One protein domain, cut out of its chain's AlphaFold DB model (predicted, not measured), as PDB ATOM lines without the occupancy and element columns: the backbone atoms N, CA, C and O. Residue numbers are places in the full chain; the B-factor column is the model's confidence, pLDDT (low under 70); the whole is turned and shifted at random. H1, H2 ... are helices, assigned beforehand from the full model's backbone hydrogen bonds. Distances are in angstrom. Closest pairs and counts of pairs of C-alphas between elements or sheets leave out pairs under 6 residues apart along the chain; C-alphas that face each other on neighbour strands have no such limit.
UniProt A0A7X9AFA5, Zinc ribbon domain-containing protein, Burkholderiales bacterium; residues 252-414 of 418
ATOM      1  N   ALA A 252     -88.622   4.207  -5.140       58.81
ATOM      2  CA  ALA A 252     -87.606   3.258  -4.709       58.81
ATOM      3  C   ALA A 252     -86.230   3.936  -4.694       58.81
ATOM      4  O   ALA A 252     -85.828   4.608  -5.647       58.81
ATOM      5  N   CYS A 253     -85.489   3.759  -3.605       65.75
ATOM      6  CA  CYS A 253     -84.158   4.315  -3.474       65.75
ATOM      7  C   CYS A 253     -83.214   3.636  -4.479       65.75
ATOM      8  O   CYS A 253     -82.959   2.442  -4.347       65.75
ATOM      9  N   PRO A 254     -82.594   4.357  -5.422       62.66
ATOM     10  CA  PRO A 254     -81.663   3.760  -6.390       62.66
ATOM     11  C   PRO A 254     -80.355   3.250  -5.754       62.66
ATOM     12  O   PRO A 254     -79.549   2.608  -6.426       62.66
ATOM     13  N   ARG A 255     -80.131   3.533  -4.461       66.75
ATOM     14  CA  ARG A 255     -79.014   2.993  -3.678       66.75
ATOM     15  C   ARG A 255     -79.338   1.625  -3.079       66.75
ATOM     16  O   ARG A 255     -78.541   0.710  -3.221       66.75
ATOM     17  N   CYS A 256     -80.471   1.483  -2.392       65.19
ATOM     18  CA  CYS A 256     -80.780   0.282  -1.598       65.19
ATOM     19  C   CYS A 256     -82.112  -0.401  -1.949       65.19
ATOM     20  O   CYS A 256     -82.526  -1.311  -1.236       65.19
ATOM     21  N   ALA A 257     -82.790   0.069  -2.996       59.38
ATOM     22  CA  ALA A 257     -84.111  -0.356  -3.460       59.38
ATOM     23  C   ALA A 257     -85.266  -0.179  -2.454       59.38
ATOM     24  O   ALA A 257     -86.388  -0.573  -2.746       59.38
ATOM     25  N   ALA A 258     -85.036   0.447  -1.294       64.94
ATOM     26  CA  ALA A 258     -86.089   0.669  -0.305       64.94
ATOM     27  C   ALA A 258     -87.160   1.644  -0.814       64.94
ATOM     28  O   ALA A 258     -86.791   2.660  -1.411       64.94
ATOM     29  N   PRO A 259     -88.446   1.397  -0.532       60.16
ATOM     30  CA  PRO A 259     -89.527   2.298  -0.879       60.16
ATOM     31  C   PRO A 259     -89.467   3.510   0.053       60.16
ATOM     32  O   PRO A 259     -89.093   3.406   1.223       60.16
ATOM     33  N   ASN A 260     -89.800   4.679  -0.474       60.59
ATOM     34  CA  ASN A 260     -89.843   5.922   0.291       60.59
ATOM     35  C   ASN A 260     -91.168   6.598  -0.002       60.59
ATOM     36  O   ASN A 260     -91.720   6.376  -1.070       60.59
ATOM     37  N   GLN A 261     -91.671   7.427   0.910       54.56
ATOM     38  CA  GLN A 261     -92.908   8.168   0.663       54.56
ATOM     39  C   GLN A 261     -92.714   9.197  -0.460       54.56
ATOM     40  O   GLN A 261     -91.614   9.741  -0.629       54.56
ATOM     41  N   GLY A 262     -93.778   9.477  -1.216       51.44
ATOM     42  CA  GLY A 262     -93.781  10.512  -2.249       51.44
ATOM     43  C   GLY A 262     -93.281  11.846  -1.688       51.44
ATOM     44  O   GLY A 262     -93.759  12.313  -0.661       51.44
ATOM     45  N   GLY A 263     -92.261  12.425  -2.323       50.22
ATOM     46  CA  GLY A 263     -91.647  13.683  -1.893       50.22
ATOM     47  C   GLY A 263     -90.587  13.623  -0.800       50.22
ATOM     48  O   GLY A 263     -90.038  14.664  -0.430       50.22
ATOM     49  N   SER A 264     -90.222  12.428  -0.341       57.72
ATOM     50  CA  SER A 264     -89.059  12.248   0.530       57.72
ATOM     51  C   SER A 264     -87.783  12.723  -0.179       57.72
ATOM     52  O   SER A 264     -87.470  12.267  -1.277       57.72
ATOM     53  N   ARG A 265     -87.012  13.623   0.447       62.44
ATOM     54  CA  ARG A 265     -85.694  14.044  -0.084       62.44
ATOM     55  C   ARG A 265     -84.571  13.083   0.300       62.44
ATOM     56  O   ARG A 265     -83.505  13.109  -0.308       62.44
ATOM     57  N   THR A 266     -84.805  12.230   1.291       66.50
ATOM     58  CA  THR A 266     -83.845  11.264   1.827       66.50
ATOM     59  C   THR A 266     -84.486   9.887   1.942       66.50
ATOM     60  O   THR A 266     -85.686   9.757   2.172       66.50
ATOM     61  N   CYS A 267     -83.683   8.842   1.754       66.31
ATOM     62  CA  CYS A 267     -84.137   7.469   1.876       66.31
ATOM     63  C   CYS A 267     -84.297   7.076   3.347       66.31
ATOM     64  O   CYS A 267     -83.334   7.166   4.111       66.31
ATOM     65  N   SER A 268     -85.463   6.541   3.709       69.69
ATOM     66  CA  SER A 268     -85.782   6.083   5.068       69.69
ATOM     67  C   SER A 268     -84.909   4.912   5.546       69.69
ATOM     68  O   SER A 268     -84.693   4.765   6.743       69.69
ATOM     69  N   LYS A 269     -84.376   4.093   4.623       73.12
ATOM     70  CA  LYS A 269     -83.576   2.897   4.950       73.12
ATOM     71  C   LYS A 269     -82.064   3.125   4.939       73.12
ATOM     72  O   LYS A 269     -81.363   2.575   5.776       73.12
ATOM     73  N   CYS A 270     -81.537   3.870   3.964       64.75
ATOM     74  CA  CYS A 270     -80.081   4.021   3.787       64.75
ATOM     75  C   CYS A 270     -79.570   5.463   3.899       64.75
ATOM     76  O   CYS A 270     -78.387   5.709   3.655       64.75
ATOM     77  N   GLY A 271     -80.455   6.424   4.185       69.69
ATOM     78  CA  GLY A 271     -80.106   7.838   4.349       69.69
ATOM     79  C   GLY A 271     -79.637   8.547   3.074       69.69
ATOM     80  O   GLY A 271     -79.239   9.705   3.138       69.69
ATOM     81  N   ALA A 272     -79.660   7.888   1.911       69.50
ATOM     82  CA  ALA A 272     -79.251   8.509   0.653       69.50
ATOM     83  C   ALA A 272     -80.219   9.619   0.239       69.50
ATOM     84  O   ALA A 272     -81.431   9.417   0.275       69.50
ATOM     85  N   THR A 273     -79.696  10.755  -0.222       72.12
ATOM     86  CA  THR A 273     -80.506  11.775  -0.896       72.12
ATOM     87  C   THR A 273     -81.127  11.164  -2.148       72.12
ATOM     88  O   THR A 273     -80.402  10.624  -2.983       72.12
ATOM     89  N   LEU A 274     -82.454  11.196  -2.266       64.69
ATOM     90  CA  LEU A 274     -83.154  10.631  -3.419       64.69
ATOM     91  C   LEU A 274     -83.024  11.588  -4.614       64.69
ATOM     92  O   LEU A 274     -83.099  12.802  -4.411       64.69
ATOM     93  N   PRO A 275     -82.801  11.083  -5.844       59.84
ATOM     94  CA  PRO A 275     -82.646  11.963  -6.988       59.84
ATOM     95  C   PRO A 275     -83.976  12.653  -7.303       59.84
ATOM     96  O   PRO A 275     -85.026  12.007  -7.312       59.84
ATOM     97  N   GLU A 276     -83.930  13.949  -7.615       56.34
ATOM     98  CA  GLU A 276     -85.051  14.641  -8.257       56.34
ATOM     99  C   GLU A 276     -85.135  14.130  -9.701       56.34
ATOM    100  O   GLU A 276     -84.514  14.672 -10.617       56.34
ATOM    101  N   ILE A 277     -85.853  13.026  -9.913       50.50
ATOM    102  CA  ILE A 277     -86.061  12.485 -11.255       50.50
ATOM    103  C   ILE A 277     -87.069  13.392 -11.967       50.50
ATOM    104  O   ILE A 277     -88.220  13.521 -11.542       50.50
ATOM    105  N   ALA A 278     -86.622  14.036 -13.047       37.22
ATOM    106  CA  ALA A 278     -87.462  14.853 -13.915       37.22
ATOM    107  C   ALA A 278     -88.669  14.037 -14.397       37.22
ATOM    108  O   ALA A 278     -88.532  13.157 -15.240       37.22
ATOM    109  N   GLY A 279     -89.839  14.306 -13.816       40.34
ATOM    110  CA  GLY A 279     -91.070  13.590 -14.133       40.34
ATOM    111  C   GLY A 279     -91.989  13.373 -12.934       40.34
ATOM    112  O   GLY A 279     -93.200  13.437 -13.093       40.34
ATOM    113  N   ILE A 280     -91.455  13.207 -11.724       40.94
ATOM    114  CA  ILE A 280     -92.274  13.009 -10.517       40.94
ATOM    115  C   ILE A 280     -92.303  14.330  -9.737       40.94
ATOM    116  O   ILE A 280     -91.283  14.695  -9.149       40.94
ATOM    117  N   PRO A 281     -93.411  15.094  -9.736       33.66
ATOM    118  CA  PRO A 281     -93.507  16.307  -8.941       33.66
ATOM    119  C   PRO A 281     -93.866  15.972  -7.495       33.66
ATOM    120  O   PRO A 281     -94.652  15.070  -7.217       33.66
ATOM    121  N   THR A 282     -93.353  16.785  -6.577       34.66
ATOM    122  CA  THR A 282     -93.837  16.899  -5.198       34.66
ATOM    123  C   THR A 282     -95.053  17.801  -5.051       34.66
ATOM    124  O   THR A 282     -95.601  17.872  -3.956       34.66
ATOM    125  N   GLN A 283     -95.472  18.525  -6.093       26.72
ATOM    126  CA  GLN A 283     -96.557  19.502  -5.990       26.72
ATOM    127  C   GLN A 283     -97.343  19.627  -7.304       26.72
ATOM    128  O   GLN A 283     -96.747  19.807  -8.364       26.72
ATOM    129  N   THR A 284     -98.674  19.555  -7.152       28.70
ATOM    130  CA  THR A 284     -99.767  20.047  -8.023       28.70
ATOM    131  C   THR A 284     -99.761  19.643  -9.503       28.70
ATOM    132  O   THR A 284     -98.987  20.159 -10.302       28.70
ATOM    133  N   MET A 285    -100.721  18.788  -9.880       31.16
ATOM    134  CA  MET A 285    -101.167  18.597 -11.265       31.16
ATOM    135  C   MET A 285    -102.384  19.483 -11.556       31.16
ATOM    136  O   MET A 285    -103.410  19.359 -10.891       31.16
ATOM    137  N   GLU A 286    -102.277  20.316 -12.591       25.28
ATOM    138  CA  GLU A 286    -103.415  20.714 -13.423       25.28
ATOM    139  C   GLU A 286    -103.673  19.576 -14.422       25.28
ATOM    140  O   GLU A 286    -102.749  19.111 -15.092       25.28
ATOM    141  N   VAL A 287    -104.912  19.086 -14.493       31.06
ATOM    142  CA  VAL A 287    -105.306  17.986 -15.383       31.06
ATOM    143  C   VAL A 287    -105.978  18.571 -16.624       31.06
ATOM    144  O   VAL A 287    -107.096  19.075 -16.542       31.06
ATOM    145  N   ARG A 288    -105.312  18.471 -17.780       27.75
ATOM    146  CA  ARG A 288    -105.971  18.405 -19.094       27.75
ATOM    147  C   ARG A 288    -106.072  16.934 -19.514       27.75
ATOM    148  O   ARG A 288    -105.233  16.122 -19.135       27.75
ATOM    149  N   GLU A 289    -107.148  16.627 -20.231       27.19
ATOM    150  CA  GLU A 289    -107.587  15.304 -20.689       27.19
ATOM    151  C   GLU A 289    -106.434  14.447 -21.240       27.19
ATOM    152  O   GLU A 289    -105.735  14.853 -22.165       27.19
ATOM    153  N   ALA A 290    -106.244  13.249 -20.678       26.86
ATOM    154  CA  ALA A 290    -105.268  12.276 -21.154       26.86
ATOM    155  C   ALA A 290    -105.983  11.029 -21.688       26.86
ATOM    156  O   ALA A 290    -106.797  10.409 -21.006       26.86
ATOM    157  N   THR A 291    -105.640  10.662 -22.919       28.20
ATOM    158  CA  THR A 291    -105.938   9.374 -23.553       28.20
ATOM    159  C   THR A 291    -105.369   8.178 -22.765       28.20
ATOM    160  O   THR A 291    -104.371   8.337 -22.060       28.20
ATOM    161  N   PRO A 292    -105.923   6.958 -22.928       29.36
ATOM    162  CA  PRO A 292    -105.837   5.868 -21.942       29.36
ATOM    163  C   PRO A 292    -104.507   5.097 -21.837       29.36
ATOM    164  O   PRO A 292    -104.487   4.051 -21.198       29.36
ATOM    165  N   GLU A 293    -103.406   5.536 -22.454       30.25
ATOM    166  CA  GLU A 293    -102.253   4.639 -22.676       30.25
ATOM    167  C   GLU A 293    -100.937   4.969 -21.958       30.25
ATOM    168  O   GLU A 293     -99.983   4.209 -22.118       30.25
ATOM    169  N   LYS A 294    -100.809   6.034 -21.154       35.66
ATOM    170  CA  LYS A 294     -99.521   6.334 -20.488       35.66
ATOM    171  C   LYS A 294     -99.702   6.899 -19.081       35.66
ATOM    172  O   LYS A 294    -100.385   7.898 -18.886       35.66
ATOM    173  N   THR A 295     -99.040   6.284 -18.102       37.12
ATOM    174  CA  THR A 295     -98.775   6.866 -16.780       37.12
ATOM    175  C   THR A 295     -97.913   8.111 -16.982       37.12
ATOM    176  O   THR A 295     -96.691   8.028 -17.122       37.12
ATOM    177  N   SER A 296     -98.550   9.278 -17.084       41.16
ATOM    178  CA  SER A 296     -97.846  10.509 -17.433       41.16
ATOM    179  C   SER A 296     -97.398  11.288 -16.198       41.16
ATOM    180  O   SER A 296     -98.174  11.844 -15.427       41.16
ATOM    181  N   PHE A 297     -96.083  11.341 -16.050       56.28
ATOM    182  CA  PHE A 297     -95.310  12.203 -15.167       56.28
ATOM    183  C   PHE A 297     -95.638  13.697 -15.385       56.28
ATOM    184  O   PHE A 297     -95.508  14.174 -16.505       56.28
ATOM    185  N   ALA A 298     -96.016  14.491 -14.372       52.69
ATOM    186  CA  ALA A 298     -96.568  15.839 -14.636       52.69
ATOM    187  C   ALA A 298     -95.593  16.816 -15.325       52.69
ATOM    188  O   ALA A 298     -96.006  17.652 -16.125       52.69
ATOM    189  N   ASN A 299     -94.284  16.690 -15.077       63.31
ATOM    190  CA  ASN A 299     -93.289  17.493 -15.799       63.31
ATOM    191  C   ASN A 299     -93.194  17.085 -17.278       63.31
ATOM    192  O   ASN A 299     -92.885  17.924 -18.120       63.31
ATOM    193  N   LEU A 300     -93.451  15.808 -17.578       70.25
ATOM    194  CA  LEU A 300     -93.543  15.296 -18.941       70.25
ATOM    195  C   LEU A 300     -94.838  15.771 -19.603       70.25
ATOM    196  O   LEU A 300     -94.767  16.267 -20.716       70.25
ATOM    197  N   VAL A 301     -95.973  15.732 -18.894       64.31
ATOM    198  CA  VAL A 301     -97.258  16.277 -19.377       64.31
ATOM    199  C   VAL A 301     -97.121  17.752 -19.740       64.31
ATOM    200  O   VAL A 301     -97.569  18.174 -20.798       64.31
ATOM    201  N   ARG A 302     -96.458  18.544 -18.891       69.75
ATOM    202  CA  ARG A 302     -96.208  19.966 -19.157       69.75
ATOM    203  C   ARG A 302     -95.381  20.183 -20.428       69.75
ATOM    204  O   ARG A 302     -95.662  21.107 -21.187       69.75
ATOM    205  N   LEU A 303     -94.363  19.351 -20.648       80.06
ATOM    206  CA  LEU A 303     -93.541  19.400 -21.856       80.06
ATOM    207  C   LEU A 303     -94.333  18.952 -23.096       80.06
ATOM    208  O   LEU A 303     -94.240  19.601 -24.133       80.06
ATOM    209  N   GLU A 304     -95.133  17.888 -22.978       78.69
ATOM    210  CA  GLU A 304     -96.028  17.383 -24.026       78.69
ATOM    211  C   GLU A 304     -97.062  18.433 -24.434       78.69
ATOM    212  O   GLU A 304     -97.187  18.721 -25.616       78.69
ATOM    213  N   ALA A 305     -97.711  19.085 -23.469       74.31
ATOM    214  CA  ALA A 305     -98.679  20.144 -23.730       74.31
ATOM    215  C   ALA A 305     -98.046  21.332 -24.470       74.31
ATOM    216  O   ALA A 305     -98.593  21.800 -25.462       74.31
ATOM    217  N   ALA A 306     -96.866  21.790 -24.038       80.31
ATOM    218  CA  ALA A 306     -96.169  22.888 -24.706       80.31
ATOM    219  C   ALA A 306     -95.744  22.532 -26.143       80.31
ATOM    220  O   ALA A 306     -95.737  23.389 -27.030       80.31
ATOM    221  N   LEU A 307     -95.386  21.268 -26.378       83.69
ATOM    222  CA  LEU A 307     -95.070  20.752 -27.707       83.69
ATOM    223  C   LEU A 307     -96.308  20.635 -28.589       83.69
ATOM    224  O   LEU A 307     -96.248  21.039 -29.747       83.69
ATOM    225  N   ASP A 308     -97.413  20.128 -28.053       80.88
ATOM    226  CA  ASP A 308     -98.670  20.005 -28.783       80.88
ATOM    227  C   ASP A 308     -99.225  21.385 -29.142       80.88
ATOM    228  O   ASP A 308     -99.529  21.617 -30.310       80.88
ATOM    229  N   GLU A 309     -99.262  22.337 -28.204       80.12
ATOM    230  CA  GLU A 309     -99.659  23.724 -28.485       80.12
ATOM    231  C   GLU A 309     -98.793  24.324 -29.605       80.12
ATOM    232  O   GLU A 309     -99.308  24.927 -30.548       80.12
ATOM    233  N   PHE A 310     -97.475  24.113 -29.563       84.62
ATOM    234  CA  PHE A 310     -96.573  24.584 -30.614       84.62
ATOM    235  C   PHE A 310     -96.820  23.901 -31.973       84.62
ATOM    236  O   PHE A 310     -96.856  24.577 -33.003       84.62
ATOM    237  N   LEU A 311     -97.017  22.578 -32.001       81.75
ATOM    238  CA  LEU A 311     -97.263  21.811 -33.229       81.75
ATOM    239  C   LEU A 311     -98.604  22.156 -33.890       81.75
ATOM    240  O   LEU A 311     -98.695  22.122 -35.119       81.75
ATOM    241  N   HIS A 312     -99.615  22.518 -33.098       80.38
ATOM    242  CA  HIS A 312    -100.932  22.944 -33.582       80.38
ATOM    243  C   HIS A 312    -100.998  24.446 -33.920       80.38
ATOM    244  O   HIS A 312    -102.031  24.931 -34.375       80.38
ATOM    245  N   GLY A 313     -99.892  25.183 -33.756       80.31
ATOM    246  CA  GLY A 313     -99.807  26.613 -34.073       80.31
ATOM    247  C   GLY A 313    -100.427  27.536 -33.019       80.31
ATOM    248  O   GLY A 313    -100.605  28.724 -33.277       80.31
ATOM    249  N   GLU A 314    -100.743  27.004 -31.838       72.62
ATOM    250  CA  GLU A 314    -101.328  27.730 -30.706       72.62
ATOM    251  C   GLU A 314    -100.249  28.258 -29.735       72.62
ATOM    252  O   GLU A 314    -100.462  29.250 -29.035       72.62
ATOM    253  N   GLY A 315     -99.064  27.635 -29.725       75.12
ATOM    254  CA  GLY A 315     -97.927  27.956 -28.857       75.12
ATOM    255  C   GLY A 315     -96.809  28.755 -29.545       75.12
ATOM    256  O   GLY A 315     -96.521  28.584 -30.729       75.12
ATOM    257  N   LYS A 316     -96.121  29.619 -28.783       85.00
ATOM    258  CA  LYS A 316     -94.960  30.405 -29.258       85.00
ATOM    259  C   LYS A 316     -93.649  29.623 -29.120       85.00
ATOM    260  O   LYS A 316     -93.460  28.891 -28.149       85.00
ATOM    261  N   ARG A 317     -92.699  29.836 -30.040       84.00
ATOM    262  CA  ARG A 317     -91.381  29.160 -30.033       84.00
ATOM    263  C   ARG A 317     -90.583  29.453 -28.761       84.00
ATOM    264  O   ARG A 317     -89.929  28.561 -28.229       84.00
ATOM    265  N   GLU A 318     -90.649  30.683 -28.265       85.69
ATOM    266  CA  GLU A 318     -89.957  31.117 -27.048       85.69
ATOM    267  C   GLU A 318     -90.489  30.383 -25.813       85.69
ATOM    268  O   GLU A 318     -89.720  30.018 -24.925       85.69
ATOM    269  N   GLU A 319     -91.799  30.128 -25.781       81.69
ATOM    270  CA  GLU A 319     -92.439  29.396 -24.693       81.69
ATOM    271  C   GLU A 319     -92.013  27.930 -24.697       81.69
ATOM    272  O   GLU A 319     -91.564  27.417 -23.672       81.69
ATOM    273  N   LEU A 320     -92.066  27.283 -25.866       86.00
ATOM    274  CA  LEU A 320     -91.588  25.914 -26.023       86.00
ATOM    275  C   LEU A 320     -90.120  25.790 -25.596       86.00
ATOM    276  O   LEU A 320     -89.776  24.909 -24.807       86.00
ATOM    277  N   ARG A 321     -89.262  26.707 -26.056       87.81
ATOM    278  CA  ARG A 321     -87.842  26.733 -25.690       87.81
ATOM    279  C   ARG A 321     -87.646  26.818 -24.178       87.81
ATOM    280  O   ARG A 321     -86.856  26.056 -23.626       87.81
ATOM    281  N   ARG A 322     -88.397  27.688 -23.498       86.19
ATOM    282  CA  ARG A 322     -88.357  27.825 -22.036       86.19
ATOM    283  C   ARG A 322     -88.732  26.522 -21.324       86.19
ATOM    284  O   ARG A 322     -88.085  26.157 -20.343       86.19
ATOM    285  N   GLN A 323     -89.759  25.819 -21.808       83.69
ATOM    286  CA  GLN A 323     -90.170  24.530 -21.236       83.69
ATOM    287  C   GLN A 323     -89.120  23.436 -21.462       83.69
ATOM    288  O   GLN A 323     -88.802  22.687 -20.533       83.69
ATOM    289  N   VAL A 324     -88.532  23.384 -22.661       89.00
ATOM    290  CA  VAL A 324     -87.451  22.450 -23.004       89.00
ATOM    291  C   VAL A 324     -86.221  22.691 -22.124       89.00
ATOM    292  O   VAL A 324     -85.735  21.747 -21.505       89.00
ATOM    293  N   GLU A 325     -85.753  23.937 -21.997       87.62
ATOM    294  CA  GLU A 325     -84.586  24.296 -21.174       87.62
ATOM    295  C   GLU A 325     -84.799  23.945 -19.691       87.62
ATOM    296  O   GLU A 325     -83.922  23.364 -19.040       87.62
ATOM    297  N   TRP A 326     -85.988  24.234 -19.156       83.75
ATOM    298  CA  TRP A 326     -86.343  23.887 -17.780       83.75
ATOM    299  C   TRP A 326     -86.323  22.371 -17.542       83.75
ATOM    300  O   TRP A 326     -85.725  21.886 -16.572       83.75
ATOM    301  N   PHE A 327     -86.938  21.604 -18.444       83.69
ATOM    302  CA  PHE A 327     -86.966  20.147 -18.343       83.69
ATOM    303  C   PHE A 327     -85.556  19.550 -18.516       83.69
ATOM    304  O   PHE A 327     -85.183  18.629 -17.783       83.69
ATOM    305  N   ALA A 328     -84.727  20.129 -19.394       86.00
ATOM    306  CA  ALA A 328     -83.327  19.745 -19.597       86.00
ATOM    307  C   ALA A 328     -82.490  19.884 -18.330       86.00
ATOM    308  O   ALA A 328     -81.741  18.971 -17.963       86.00
ATOM    309  N   GLN A 329     -82.638  21.012 -17.632       84.44
ATOM    310  CA  GLN A 329     -81.947  21.254 -16.371       84.44
ATOM    311  C   GLN A 329     -82.301  20.178 -15.338       84.44
ATOM    312  O   GLN A 329     -81.408  19.626 -14.686       84.44
ATOM    313  N   LYS A 330     -83.592  19.841 -15.212       77.75
ATOM    314  CA  LYS A 330     -84.062  18.795 -14.297       77.75
ATOM    315  C   LYS A 330     -83.538  17.414 -14.688       77.75
ATOM    316  O   LYS A 330     -83.007  16.714 -13.827       77.75
ATOM    317  N   ALA A 331     -83.613  17.044 -15.967       80.94
ATOM    318  CA  ALA A 331     -83.139  15.751 -16.461       80.94
ATOM    319  C   ALA A 331     -81.637  15.549 -16.190       80.94
ATOM    320  O   ALA A 331     -81.232  14.531 -15.624       80.94
ATOM    321  N   ARG A 332     -80.811  16.551 -16.518       85.75
ATOM    322  CA  ARG A 332     -79.357  16.516 -16.286       85.75
ATOM    323  C   ARG A 332     -79.005  16.498 -14.800       85.75
ATOM    324  O   ARG A 332     -78.104  15.765 -14.394       85.75
ATOM    325  N   SER A 333     -79.718  17.275 -13.983       78.06
ATOM    326  CA  SER A 333     -79.515  17.292 -12.530       78.06
ATOM    327  C   SER A 333     -79.825  15.930 -11.901       78.06
ATOM    328  O   SER A 333     -78.971  15.371 -11.208       78.06
ATOM    329  N   GLY A 334     -80.987  15.348 -12.222       75.19
ATOM    330  CA  GLY A 334     -81.383  14.022 -11.743       75.19
ATOM    331  C   GLY A 334     -80.415  12.923 -12.189       75.19
ATOM    332  O   GLY A 334     -80.042  12.061 -11.390       75.19
ATOM    333  N   ARG A 335     -79.917  12.995 -13.432       86.44
ATOM    334  CA  ARG A 335     -78.891  12.077 -13.946       86.44
ATOM    335  C   ARG A 335     -77.583  12.169 -13.159       86.44
ATOM    336  O   ARG A 335     -77.074  11.145 -12.709       86.44
ATOM    337  N   LYS A 336     -77.066  13.382 -12.941       82.38
ATOM    338  CA  LYS A 336     -75.828  13.604 -12.173       82.38
ATOM    339  C   LYS A 336     -75.955  13.086 -10.737       82.38
ATOM    340  O   LYS A 336     -75.023  12.488 -10.201       82.38
ATOM    341  N   GLN A 337     -77.122  13.283 -10.120       75.75
ATOM    342  CA  GLN A 337     -77.425  12.731  -8.801       75.75
ATOM    343  C   GLN A 337     -77.408  11.198  -8.829       75.75
ATOM    344  O   GLN A 337     -76.732  10.595  -7.999       75.75
ATOM    345  N   PHE A 338     -78.065  10.566  -9.804       81.88
ATOM    346  CA  PHE A 338     -78.046   9.110  -9.968       81.88
ATOM    347  C   PHE A 338     -76.622   8.545 -10.146       81.88
ATOM    348  O   PHE A 338     -76.258   7.566  -9.493       81.88
ATOM    349  N   GLU A 339     -75.793   9.182 -10.976       84.31
ATOM    350  CA  GLU A 339     -74.407   8.757 -11.229       84.31
ATOM    351  C   GLU A 339     -73.537   8.804  -9.970       84.31
ATOM    352  O   GLU A 339     -72.698   7.927  -9.759       84.31
ATOM    353  N   SER A 340     -73.780   9.785  -9.096       78.88
ATOM    354  CA  SER A 340     -73.068   9.914  -7.822       78.88
ATOM    355  C   SER A 340     -73.424   8.827  -6.798       78.88
ATOM    356  O   SER A 340     -72.685   8.610  -5.835       78.88
ATOM    357  N   MET A 341     -74.535   8.111  -6.994       78.25
ATOM    358  CA  MET A 341     -74.974   7.065  -6.075       78.25
ATOM    359  C   MET A 341     -74.228   5.769  -6.362       78.25
ATOM    360  O   MET A 341     -74.283   5.251  -7.474       78.25
ATOM    361  N   LYS A 342     -73.575   5.208  -5.343       76.94
ATOM    362  CA  LYS A 342     -72.949   3.881  -5.402       76.94
ATOM    363  C   LYS A 342     -73.839   2.849  -4.724       76.94
ATOM    364  O   LYS A 342     -74.418   3.140  -3.677       76.94
ATOM    365  N   LEU A 343     -73.919   1.654  -5.307       75.00
ATOM    366  CA  LEU A 343     -74.537   0.513  -4.632       75.00
ATOM    367  C   LEU A 343     -73.773   0.213  -3.324       75.00
ATOM    368  O   LEU A 343     -72.551   0.364  -3.307       75.00
ATOM    369  N   PRO A 344     -74.464  -0.179  -2.241       73.19
ATOM    370  CA  PRO A 344     -73.833  -0.704  -1.034       73.19
ATOM    371  C   PRO A 344     -72.948  -1.916  -1.344       73.19
ATOM    372  O   PRO A 344     -73.221  -2.651  -2.288       73.19
ATOM    373  N   GLU A 345     -71.904  -2.144  -0.550       73.50
ATOM    374  CA  GLU A 345     -71.081  -3.361  -0.660       73.50
ATOM    375  C   GLU A 345     -71.782  -4.549   0.028       73.50
ATOM    376  O   GLU A 345     -71.846  -5.660  -0.516       73.50
ATOM    377  N   ASP A 346     -72.452  -4.259   1.147       76.62
ATOM    378  CA  ASP A 346     -73.174  -5.227   1.964       76.62
ATOM    379  C   ASP A 346     -74.663  -5.265   1.610       76.62
ATOM    380  O   ASP A 346     -75.431  -4.339   1.891       76.62
ATOM    381  N   PHE A 347     -75.081  -6.370   0.993       72.25
ATOM    382  CA  PHE A 347     -76.485  -6.683   0.742       72.25
ATOM    383  C   PHE A 347     -76.931  -7.838   1.643       72.25
ATOM    384  O   PHE A 347     -76.153  -8.762   1.864       72.25
ATOM    385  N   PRO A 348     -78.194  -7.843   2.106       71.25
ATOM    386  CA  PRO A 348     -78.710  -8.893   2.988       71.25
ATOM    387  C   PRO A 348     -78.818 -10.269   2.309       71.25
ATOM    388  O   PRO A 348     -78.873 -11.284   2.994       71.25
ATOM    389  N   SER A 349     -78.862 -10.324   0.974       76.94
ATOM    390  CA  SER A 349     -78.856 -11.568   0.199       76.94
ATOM    391  C   SER A 349     -78.370 -11.332  -1.233       76.94
ATOM    392  O   SER A 349     -78.398 -10.204  -1.737       76.94
ATOM    393  N   GLU A 350     -77.962 -12.403  -1.922       75.88
ATOM    394  CA  GLU A 350     -77.590 -12.336  -3.344       75.88
ATOM    395  C   GLU A 350     -78.793 -11.957  -4.227       75.88
ATOM    396  O   GLU A 350     -78.650 -11.180  -5.168       75.88
ATOM    397  N   ALA A 351     -80.005 -12.395  -3.868       72.81
ATOM    398  CA  ALA A 351     -81.235 -11.980  -4.542       72.81
ATOM    399  C   ALA A 351     -81.471 -10.461  -4.422       72.81
ATOM    400  O   ALA A 351     -81.725  -9.789  -5.422       72.81
ATOM    401  N   ALA A 352     -81.296  -9.885  -3.224       67.94
ATOM    402  CA  ALA A 352     -81.413  -8.440  -3.017       67.94
ATOM    403  C   ALA A 352     -80.355  -7.656  -3.815       67.94
ATOM    404  O   ALA A 352     -80.650  -6.596  -4.375       67.94
ATOM    405  N   ARG A 353     -79.136  -8.197  -3.920       79.44
ATOM    406  CA  ARG A 353     -78.058  -7.630  -4.740       79.44
ATOM    407  C   ARG A 353     -78.408  -7.643  -6.231       79.44
ATOM    408  O   ARG A 353     -78.191  -6.640  -6.912       79.44
ATOM    409  N   GLN A 354     -78.960  -8.743  -6.743       80.44
ATOM    410  CA  GLN A 354     -79.367  -8.861  -8.148       80.44
ATOM    411  C   GLN A 354     -80.510  -7.904  -8.501       80.44
ATOM    412  O   GLN A 354     -80.454  -7.238  -9.536       80.44
ATOM    413  N   ILE A 355     -81.500  -7.772  -7.619       76.81
ATOM    414  CA  ILE A 355     -82.617  -6.834  -7.787       76.81
ATOM    415  C   ILE A 355     -82.101  -5.396  -7.799       76.81
ATOM    416  O   ILE A 355     -82.396  -4.655  -8.733       76.81
ATOM    417  N   ALA A 356     -81.266  -5.011  -6.828       76.25
ATOM    418  CA  ALA A 356     -80.694  -3.667  -6.777       76.25
ATOM    419  C   ALA A 356     -79.860  -3.338  -8.028       76.25
ATOM    420  O   ALA A 356     -79.941  -2.224  -8.549       76.25
ATOM    421  N   ARG A 357     -79.099  -4.309  -8.558       84.00
ATOM    422  CA  ARG A 357     -78.367  -4.159  -9.828       84.00
ATOM    423  C   ARG A 357     -79.310  -3.978 -11.015       84.00
ATOM    424  O   ARG A 357     -79.083  -3.080 -11.817       84.00
ATOM    425  N   ALA A 358     -80.369  -4.779 -11.108       81.69
ATOM    426  CA  ALA A 358     -81.335  -4.687 -12.200       81.69
ATOM    427  C   ALA A 358     -82.149  -3.380 -12.164       81.69
ATOM    428  O   ALA A 358     -82.319  -2.738 -13.197       81.69
ATOM    429  N   THR A 359     -82.609  -2.951 -10.985       78.06
ATOM    430  CA  THR A 359     -83.266  -1.648 -10.790       78.06
ATOM    431  C   THR A 359     -82.327  -0.504 -11.163       78.06
ATOM    432  O   THR A 359     -82.738   0.441 -11.835       78.06
ATOM    433  N   ARG A 360     -81.048  -0.588 -10.775       84.00
ATOM    434  CA  ARG A 360     -80.046   0.415 -11.146       84.00
ATOM    435  C   ARG A 360     -79.795   0.452 -12.654       84.00
ATOM    436  O   ARG A 360     -79.692   1.548 -13.187       84.00
ATOM    437  N   ASP A 361     -79.703  -0.691 -13.330       88.19
ATOM    438  CA  ASP A 361     -79.527  -0.750 -14.791       88.19
ATOM    439  C   ASP A 361     -80.697  -0.085 -15.533       88.19
ATOM    440  O   ASP A 361     -80.491   0.758 -16.407       88.19
ATOM    441  N   LEU A 362     -81.931  -0.386 -15.121       81.81
ATOM    442  CA  LEU A 362     -83.132   0.229 -15.687       81.81
ATOM    443  C   LEU A 362     -83.173   1.747 -15.445       81.81
ATOM    444  O   LEU A 362     -83.413   2.507 -16.382       81.81
ATOM    445  N   MET A 363     -82.850   2.204 -14.230       81.44
ATOM    446  CA  MET A 363     -82.711   3.637 -13.926       81.44
ATOM    447  C   MET A 363     -81.586   4.301 -14.732       81.44
ATOM    448  O   MET A 363     -81.738   5.438 -15.186       81.44
ATOM    449  N   ASP A 364     -80.460   3.611 -14.945       88.00
ATOM    450  CA  ASP A 364     -79.336   4.121 -15.732       88.00
ATOM    451  C   ASP A 364     -79.750   4.341 -17.188       88.00
ATOM    452  O   ASP A 364     -79.612   5.444 -17.720       88.00
ATOM    453  N   ARG A 365     -80.329   3.313 -17.812       88.94
ATOM    454  CA  ARG A 365     -80.821   3.371 -19.193       88.94
ATOM    455  C   ARG A 365     -81.940   4.398 -19.348       88.94
ATOM    456  O   ARG A 365     -81.920   5.170 -20.306       88.94
ATOM    457  N   GLY A 366     -82.863   4.445 -18.390       85.19
ATOM    458  CA  GLY A 366     -83.986   5.374 -18.390       85.19
ATOM    459  C   GLY A 366     -83.545   6.832 -18.309       85.19
ATOM    460  O   GLY A 366     -83.875   7.633 -19.182       85.19
ATOM    461  N   THR A 367     -82.712   7.178 -17.323       84.75
ATOM    462  CA  THR A 367     -82.200   8.553 -17.170       84.75
ATOM    463  C   THR A 367     -81.319   8.994 -18.344       84.75
ATOM    464  O   THR A 367     -81.397  10.155 -18.745       84.75
ATOM    465  N   ARG A 368     -80.530   8.092 -18.951       91.19
ATOM    466  CA  ARG A 368     -79.786   8.393 -20.191       91.19
ATOM    467  C   ARG A 368     -80.714   8.680 -21.367       91.19
ATOM    468  O   ARG A 368     -80.469   9.636 -22.096       91.19
ATOM    469  N   ALA A 369     -81.758   7.875 -21.557       88.81
ATOM    470  CA  ALA A 369     -82.722   8.082 -22.633       88.81
ATOM    471  C   ALA A 369     -83.456   9.424 -22.471       88.81
ATOM    472  O   ALA A 369     -83.526  10.189 -23.429       88.81
ATOM    473  N   VAL A 370     -83.879   9.785 -21.253       87.06
ATOM    474  CA  VAL A 370     -84.469  11.111 -20.995       87.06
ATOM    475  C   VAL A 370     -83.502  12.237 -21.384       87.06
ATOM    476  O   VAL A 370     -83.897  13.141 -22.111       87.06
ATOM    477  N   VAL A 371     -82.229  12.173 -20.976       91.19
ATOM    478  CA  VAL A 371     -81.229  13.197 -21.346       91.19
ATOM    479  C   VAL A 371     -81.030  13.278 -22.865       91.19
ATOM    480  O   VAL A 371     -81.088  14.372 -23.420       91.19
ATOM    481  N   GLN A 372     -80.881  12.140 -23.549       92.75
ATOM    482  CA  GLN A 372     -80.738  12.085 -25.013       92.75
ATOM    483  C   GLN A 372     -81.951  12.674 -25.744       92.75
ATOM    484  O   GLN A 372     -81.808  13.333 -26.774       92.75
ATOM    485  N   GLY A 373     -83.153  12.417 -25.229       92.56
ATOM    486  CA  GLY A 373     -84.376  12.959 -25.799       92.56
ATOM    487  C   GLY A 373     -84.473  14.473 -25.629       92.56
ATOM    488  O   GLY A 373     -84.861  15.164 -26.565       92.56
ATOM    489  N   VAL A 374     -84.026  15.019 -24.496       91.19
ATOM    490  CA  VAL A 374     -84.012  16.476 -24.306       91.19
ATOM    491  C   VAL A 374     -82.946  17.170 -25.155       91.19
ATOM    492  O   VAL A 374     -83.210  18.242 -25.691       91.19
ATOM    493  N   GLU A 375     -81.781  16.553 -25.363       92.69
ATOM    494  CA  GLU A 375     -80.763  17.083 -26.285       92.69
ATOM    495  C   GLU A 375     -81.309  17.235 -27.713       92.69
ATOM    496  O   GLU A 375     -81.003  18.215 -28.392       92.69
ATOM    497  N   LYS A 376     -82.163  16.306 -28.161       92.25
ATOM    498  CA  LYS A 376     -82.890  16.419 -29.435       92.25
ATOM    499  C   LYS A 376     -83.853  17.612 -29.438       92.25
ATOM    500  O   LYS A 376     -83.832  18.411 -30.369       92.25
ATOM    501  N   LEU A 377     -84.638  17.800 -28.377       91.19
ATOM    502  CA  LEU A 377     -85.556  18.944 -28.278       91.19
ATOM    503  C   LEU A 377     -84.824  20.299 -28.254       91.19
ATOM    504  O   LEU A 377     -85.278  21.264 -28.870       91.19
ATOM    505  N   GLU A 378     -83.671  20.387 -27.589       90.94
ATOM    506  CA  GLU A 378     -82.830  21.592 -27.598       90.94
ATOM    507  C   GLU A 378     -82.229  21.868 -28.987       90.94
ATOM    508  O   GLU A 378     -82.144  23.026 -29.416       90.94
ATOM    509  N   ARG A 379     -81.847  20.817 -29.730       88.94
ATOM    510  CA  ARG A 379     -81.411  20.958 -31.127       88.94
ATOM    511  C   ARG A 379     -82.522  21.489 -32.016       88.94
ATOM    512  O   ARG A 379     -82.260  22.400 -32.796       88.94
ATOM    513  N   PHE A 380     -83.759  21.030 -31.843       87.81
ATOM    514  CA  PHE A 380     -84.894  21.639 -32.534       87.81
ATOM    515  C   PHE A 380     -85.002  23.145 -32.234       87.81
ATOM    516  O   PHE A 380     -85.091  23.953 -33.157       87.81
ATOM    517  N   CYS A 381     -84.903  23.543 -30.961       83.75
ATOM    518  CA  CYS A 381     -85.006  24.950 -30.553       83.75
ATOM    519  C   CYS A 381     -83.912  25.860 -31.147       83.75
ATOM    520  O   CYS A 381     -84.042  27.085 -31.091       83.75
ATOM    521  N   THR A 382     -82.836  25.284 -31.694       81.94
ATOM    522  CA  THR A 382     -81.695  26.013 -32.269       81.94
ATOM    523  C   THR A 382     -81.565  25.863 -33.786       81.94
ATOM    524  O   THR A 382     -81.143  26.816 -34.438       81.94
ATOM    525  N   LYS A 383     -81.927  24.706 -34.355       80.50
ATOM    526  CA  LYS A 383     -81.722  24.356 -35.774       80.50
ATOM    527  C   LYS A 383     -83.009  24.124 -36.573       80.50
ATOM    528  O   LYS A 383     -82.931  23.955 -37.783       80.50
ATOM    529  N   ASP A 384     -84.171  24.133 -35.920       75.25
ATOM    530  CA  ASP A 384     -85.501  23.959 -36.536       75.25
ATOM    531  C   ASP A 384     -85.727  22.604 -37.244       75.25
ATOM    532  O   ASP A 384     -86.571  22.455 -38.130       75.25
ATOM    533  N   GLU A 385     -84.983  21.573 -36.840       78.75
ATOM    534  CA  GLU A 385     -85.102  20.217 -37.384       78.75
ATOM    535  C   GLU A 385     -86.340  19.509 -36.799       78.75
ATOM    536  O   GLU A 385     -86.318  18.980 -35.689       78.75
ATOM    537  N   ARG A 386     -87.459  19.489 -37.537       73.06
ATOM    538  CA  ARG A 386     -88.743  18.926 -37.056       73.06
ATOM    539  C   ARG A 386     -88.681  17.447 -36.650       73.06
ATOM    540  O   ARG A 386     -89.474  17.014 -35.816       73.06
ATOM    541  N   GLU A 387     -87.758  16.670 -37.211       77.81
ATOM    542  CA  GLU A 387     -87.547  15.262 -36.835       77.81
ATOM    543  C   GLU A 387     -87.026  15.109 -35.395       77.81
ATOM    544  O   GLU A 387     -87.333  14.125 -34.711       77.81
ATOM    545  N   ASP A 388     -86.295  16.107 -34.895       85.12
ATOM    546  CA  ASP A 388     -85.741  16.117 -33.543       85.12
ATOM    547  C   ASP A 388     -86.825  16.365 -32.473       85.12
ATOM    548  O   ASP A 388     -86.692  15.870 -31.354       85.12
ATOM    549  N   LEU A 389     -87.954  17.010 -32.814       82.44
ATOM    550  CA  LEU A 389     -89.112  17.132 -31.912       82.44
ATOM    551  C   LEU A 389     -89.739  15.773 -31.595       82.44
ATOM    552  O   LEU A 389     -89.875  15.384 -30.434       82.44
ATOM    553  N   ARG A 390     -90.127  15.044 -32.647       81.62
ATOM    554  CA  ARG A 390     -90.833  13.766 -32.508       81.62
ATOM    555  C   ARG A 390     -89.921  12.708 -31.895       81.62
ATOM    556  O   ARG A 390     -90.281  12.100 -30.889       81.62
ATOM    557  N   SER A 391     -88.720  12.553 -32.454       87.56
ATOM    558  CA  SER A 391     -87.759  11.562 -31.963       87.56
ATOM    559  C   SER A 391     -87.211  11.910 -30.573       87.56
ATOM    560  O   SER A 391     -86.871  11.009 -29.807       87.56
ATOM    561  N   GLY A 392     -87.150  13.198 -30.208       88.94
ATOM    562  CA  GLY A 392     -86.820  13.637 -28.852       88.94
ATOM    563  C   GLY A 392     -87.865  13.182 -27.839       88.94
ATOM    564  O   GLY A 392     -87.520  12.564 -26.832       88.94
ATOM    565  N   MET A 393     -89.148  13.390 -28.142       86.00
ATOM    566  CA  MET A 393     -90.241  12.973 -27.263       86.00
ATOM    567  C   MET A 393     -90.404  11.466 -27.134       86.00
ATOM    568  O   MET A 393     -90.635  10.972 -26.030       86.00
ATOM    569  N   GLU A 394     -90.268  10.724 -28.229       84.31
ATOM    570  CA  GLU A 394     -90.257   9.258 -28.186       84.31
ATOM    571  C   GLU A 394     -89.164   8.759 -27.239       84.31
ATOM    572  O   GLU A 394     -89.435   7.958 -26.343       84.31
ATOM    573  N   ARG A 395     -87.961   9.334 -27.338       87.81
ATOM    574  CA  ARG A 395     -86.833   8.951 -26.492       87.81
ATOM    575  C   ARG A 395     -87.034   9.298 -25.012       87.81
ATOM    576  O   ARG A 395     -86.642   8.515 -24.143       87.81
ATOM    577  N   ILE A 396     -87.679  10.428 -24.708       84.81
ATOM    578  CA  ILE A 396     -88.058  10.782 -23.329       84.81
ATOM    579  C   ILE A 396     -89.075   9.778 -22.773       84.81
ATOM    580  O   ILE A 396     -88.917   9.321 -21.641       84.81
ATOM    581  N   ARG A 397     -90.083   9.390 -23.565       78.75
ATOM    582  CA  ARG A 397     -91.107   8.412 -23.158       78.75
ATOM    583  C   ARG A 397     -90.520   7.024 -22.916       78.75
ATOM    584  O   ARG A 397     -90.846   6.400 -21.911       78.75
ATOM    585  N   GLU A 398     -89.618   6.567 -23.784       82.25
ATOM    586  CA  GLU A 398     -88.860   5.326 -23.568       82.25
ATOM    587  C   GLU A 398     -88.084   5.369 -22.247       82.25
ATOM    588  O   GLU A 398     -88.106   4.414 -21.467       82.25
ATOM    589  N   GLY A 399     -87.420   6.494 -21.969       81.19
ATOM    590  CA  GLY A 399     -86.681   6.681 -20.726       81.19
ATOM    591  C   GLY A 399     -87.575   6.662 -19.487       81.19
ATOM    592  O   GLY A 399     -87.245   6.010 -18.496       81.19
ATOM    593  N   ALA A 400     -88.729   7.323 -19.565       75.06
ATOM    594  CA  ALA A 400     -89.742   7.341 -18.519       75.06
ATOM    595  C   ALA A 400     -90.300   5.933 -18.225       75.06
ATOM    596  O   ALA A 400     -90.410   5.552 -17.060       75.06
ATOM    597  N   ALA A 401     -90.564   5.130 -19.259       72.00
ATOM    598  CA  ALA A 401     -91.026   3.749 -19.110       72.00
ATOM    599  C   ALA A 401     -89.992   2.855 -18.400       72.00
ATOM    600  O   ALA A 401     -90.341   2.085 -17.508       72.00
ATOM    601  N   LEU A 402     -88.703   2.996 -18.731       78.75
ATOM    602  CA  LEU A 402     -87.624   2.264 -18.053       78.75
ATOM    603  C   LEU A 402     -87.500   2.644 -16.568       78.75
ATOM    604  O   LEU A 402     -87.211   1.789 -15.731       78.75
ATOM    605  N   ILE A 403     -87.736   3.915 -16.231       75.69
ATOM    606  CA  ILE A 403     -87.742   4.401 -14.843       75.69
ATOM    607  C   ILE A 403     -88.912   3.791 -14.059       75.69
ATOM    608  O   ILE A 403     -88.702   3.343 -12.933       75.69
ATOM    609  N   LEU A 404     -90.110   3.719 -14.652       66.12
ATOM    610  CA  LEU A 404     -91.272   3.049 -14.048       66.12
ATOM    611  C   LEU A 404     -90.998   1.563 -13.813       66.12
ATOM    612  O   LEU A 404     -91.150   1.074 -12.698       66.12
ATOM    613  N   GLN A 405     -90.469   0.873 -14.824       71.81
ATOM    614  CA  GLN A 405     -90.114  -0.540 -14.710       71.81
ATOM    615  C   GLN A 405     -89.092  -0.789 -13.588       71.81
ATOM    616  O   GLN A 405     -89.140  -1.802 -12.889       71.81
ATOM    617  N   ALA A 406     -88.155   0.143 -13.382       72.19
ATOM    618  CA  ALA A 406     -87.205   0.063 -12.279       72.19
ATOM    619  C   ALA A 406     -87.887   0.175 -10.903       72.19
ATOM    620  O   ALA A 406     -87.463  -0.500  -9.959       72.19
ATOM    621  N   GLN A 407     -88.923   1.014 -10.794       66.06
ATOM    622  CA  GLN A 407     -89.719   1.191  -9.577       66.06
ATOM    623  C   GLN A 407     -90.567  -0.049  -9.280       66.06
ATOM    624  O   GLN A 407     -90.475  -0.584  -8.176       66.06
ATOM    625  N   GLU A 408     -91.287  -0.569 -10.275       64.38
ATOM    626  CA  GLU A 408     -92.086  -1.801 -10.165       64.38
ATOM    627  C   GLU A 408     -91.229  -2.982  -9.696       64.38
ATOM    628  O   GLU A 408     -91.567  -3.683  -8.740       64.38
ATOM    629  N   LYS A 409     -90.050  -3.151 -10.307       68.25
ATOM    630  CA  LYS A 409     -89.124  -4.233  -9.961       68.25
ATOM    631  C   LYS A 409     -88.588  -4.127  -8.532       68.25
ATOM    632  O   LYS A 409     -88.327  -5.145  -7.894       68.25
ATOM    633  N   ALA A 410     -88.425  -2.909  -8.019       64.56
ATOM    634  CA  ALA A 410     -88.015  -2.686  -6.635       64.56
ATOM    635  C   ALA A 410     -89.151  -2.949  -5.628       64.56
ATOM    636  O   ALA A 410     -88.868  -3.347  -4.496       64.56
ATOM    637  N   MET A 411     -90.412  -2.754  -6.031       59.31
ATOM    638  CA  MET A 411     -91.596  -3.042  -5.212       59.31
ATOM    639  C   MET A 411     -91.876  -4.548  -5.123       59.31
ATOM    640  O   MET A 411     -92.019  -5.072  -4.023       59.31
ATOM    641  N   GLN A 412     -91.846  -5.264  -6.253       59.22
ATOM    642  CA  GLN A 412     -92.066  -6.722  -6.312       59.22
ATOM    643  C   GLN A 412     -91.055  -7.526  -5.480       59.22
ATOM    644  O   GLN A 412     -91.342  -8.622  -5.015       59.22
ATOM    645  N   ALA A 413     -89.863  -6.972  -5.265       58.50
ATOM    646  CA  ALA A 413     -88.802  -7.580  -4.470       58.50
ATOM    647  C   ALA A 413     -89.066  -7.630  -2.954       58.50
ATOM    648  O   ALA A 413     -88.260  -8.201  -2.217       58.50
ATOM    649  N   GLN A 414     -90.119  -6.963  -2.478       47.47
ATOM    650  CA  GLN A 414     -90.409  -6.791  -1.051       47.47
ATOM    651  C   GLN A 414     -91.649  -7.551  -0.590       47.47
ATOM    652  O   GLN A 414     -91.848  -7.698   0.614       47.47
TER     653      GLN A 414
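Overview. This is residues 252 to 414 of the 418 residues of the protein "Zinc ribbon domain-containing protein" of Burkholderiales bacterium (UniProt A0A7X9AFA5). After a long stretch with no named element, residues 252 to 297, four helices make an elongated up-and-down bundle, each running against the one before: H3 and H4 side by side, H2 on H3, and short H1 on part of H2. The 163 printed residues, class all helix, hold H1 to H4 in chain order and no named strand. The whole is compact, radius of gyration of the C-alphas 16.9 A, spanning 55 by 30 by 25 A.

Arrangement. H1, residues 298 to 311, touches H2, residues 317 to 340, with residues 317 to 327 of H2 alone; the closest C-alphas, Ala 306 and Leu 320, are 5.6 A apart. H2 and H3, residues 350 to 383, form a hairpin, closest C-alphas Ala 328 and Val 374, 5.8 A. H3 and H4, residues 386 to 412, form another at a shallow tilt of 17 degrees, closest C-alphas Gly 366 and Gly 399, 3.8 A. H2 and H4 are apart. Every O i to N i+4 pair is within hydrogen-bond range in H1, H2 and H3; in H4, 22 of 23.

Along the chain. H1 begins at C-alpha 298, (-96.568, 15.839, -14.636). H3 is 49.1 A long, H4 40.2 A, ending at C-alpha 412, (-92.066, -6.722, -6.312).

Size, cuts and confidence. The printed part has no cut. Mean pLDDT of the printed part is 71.2; 58 residues are under 70, among them 274 to 299.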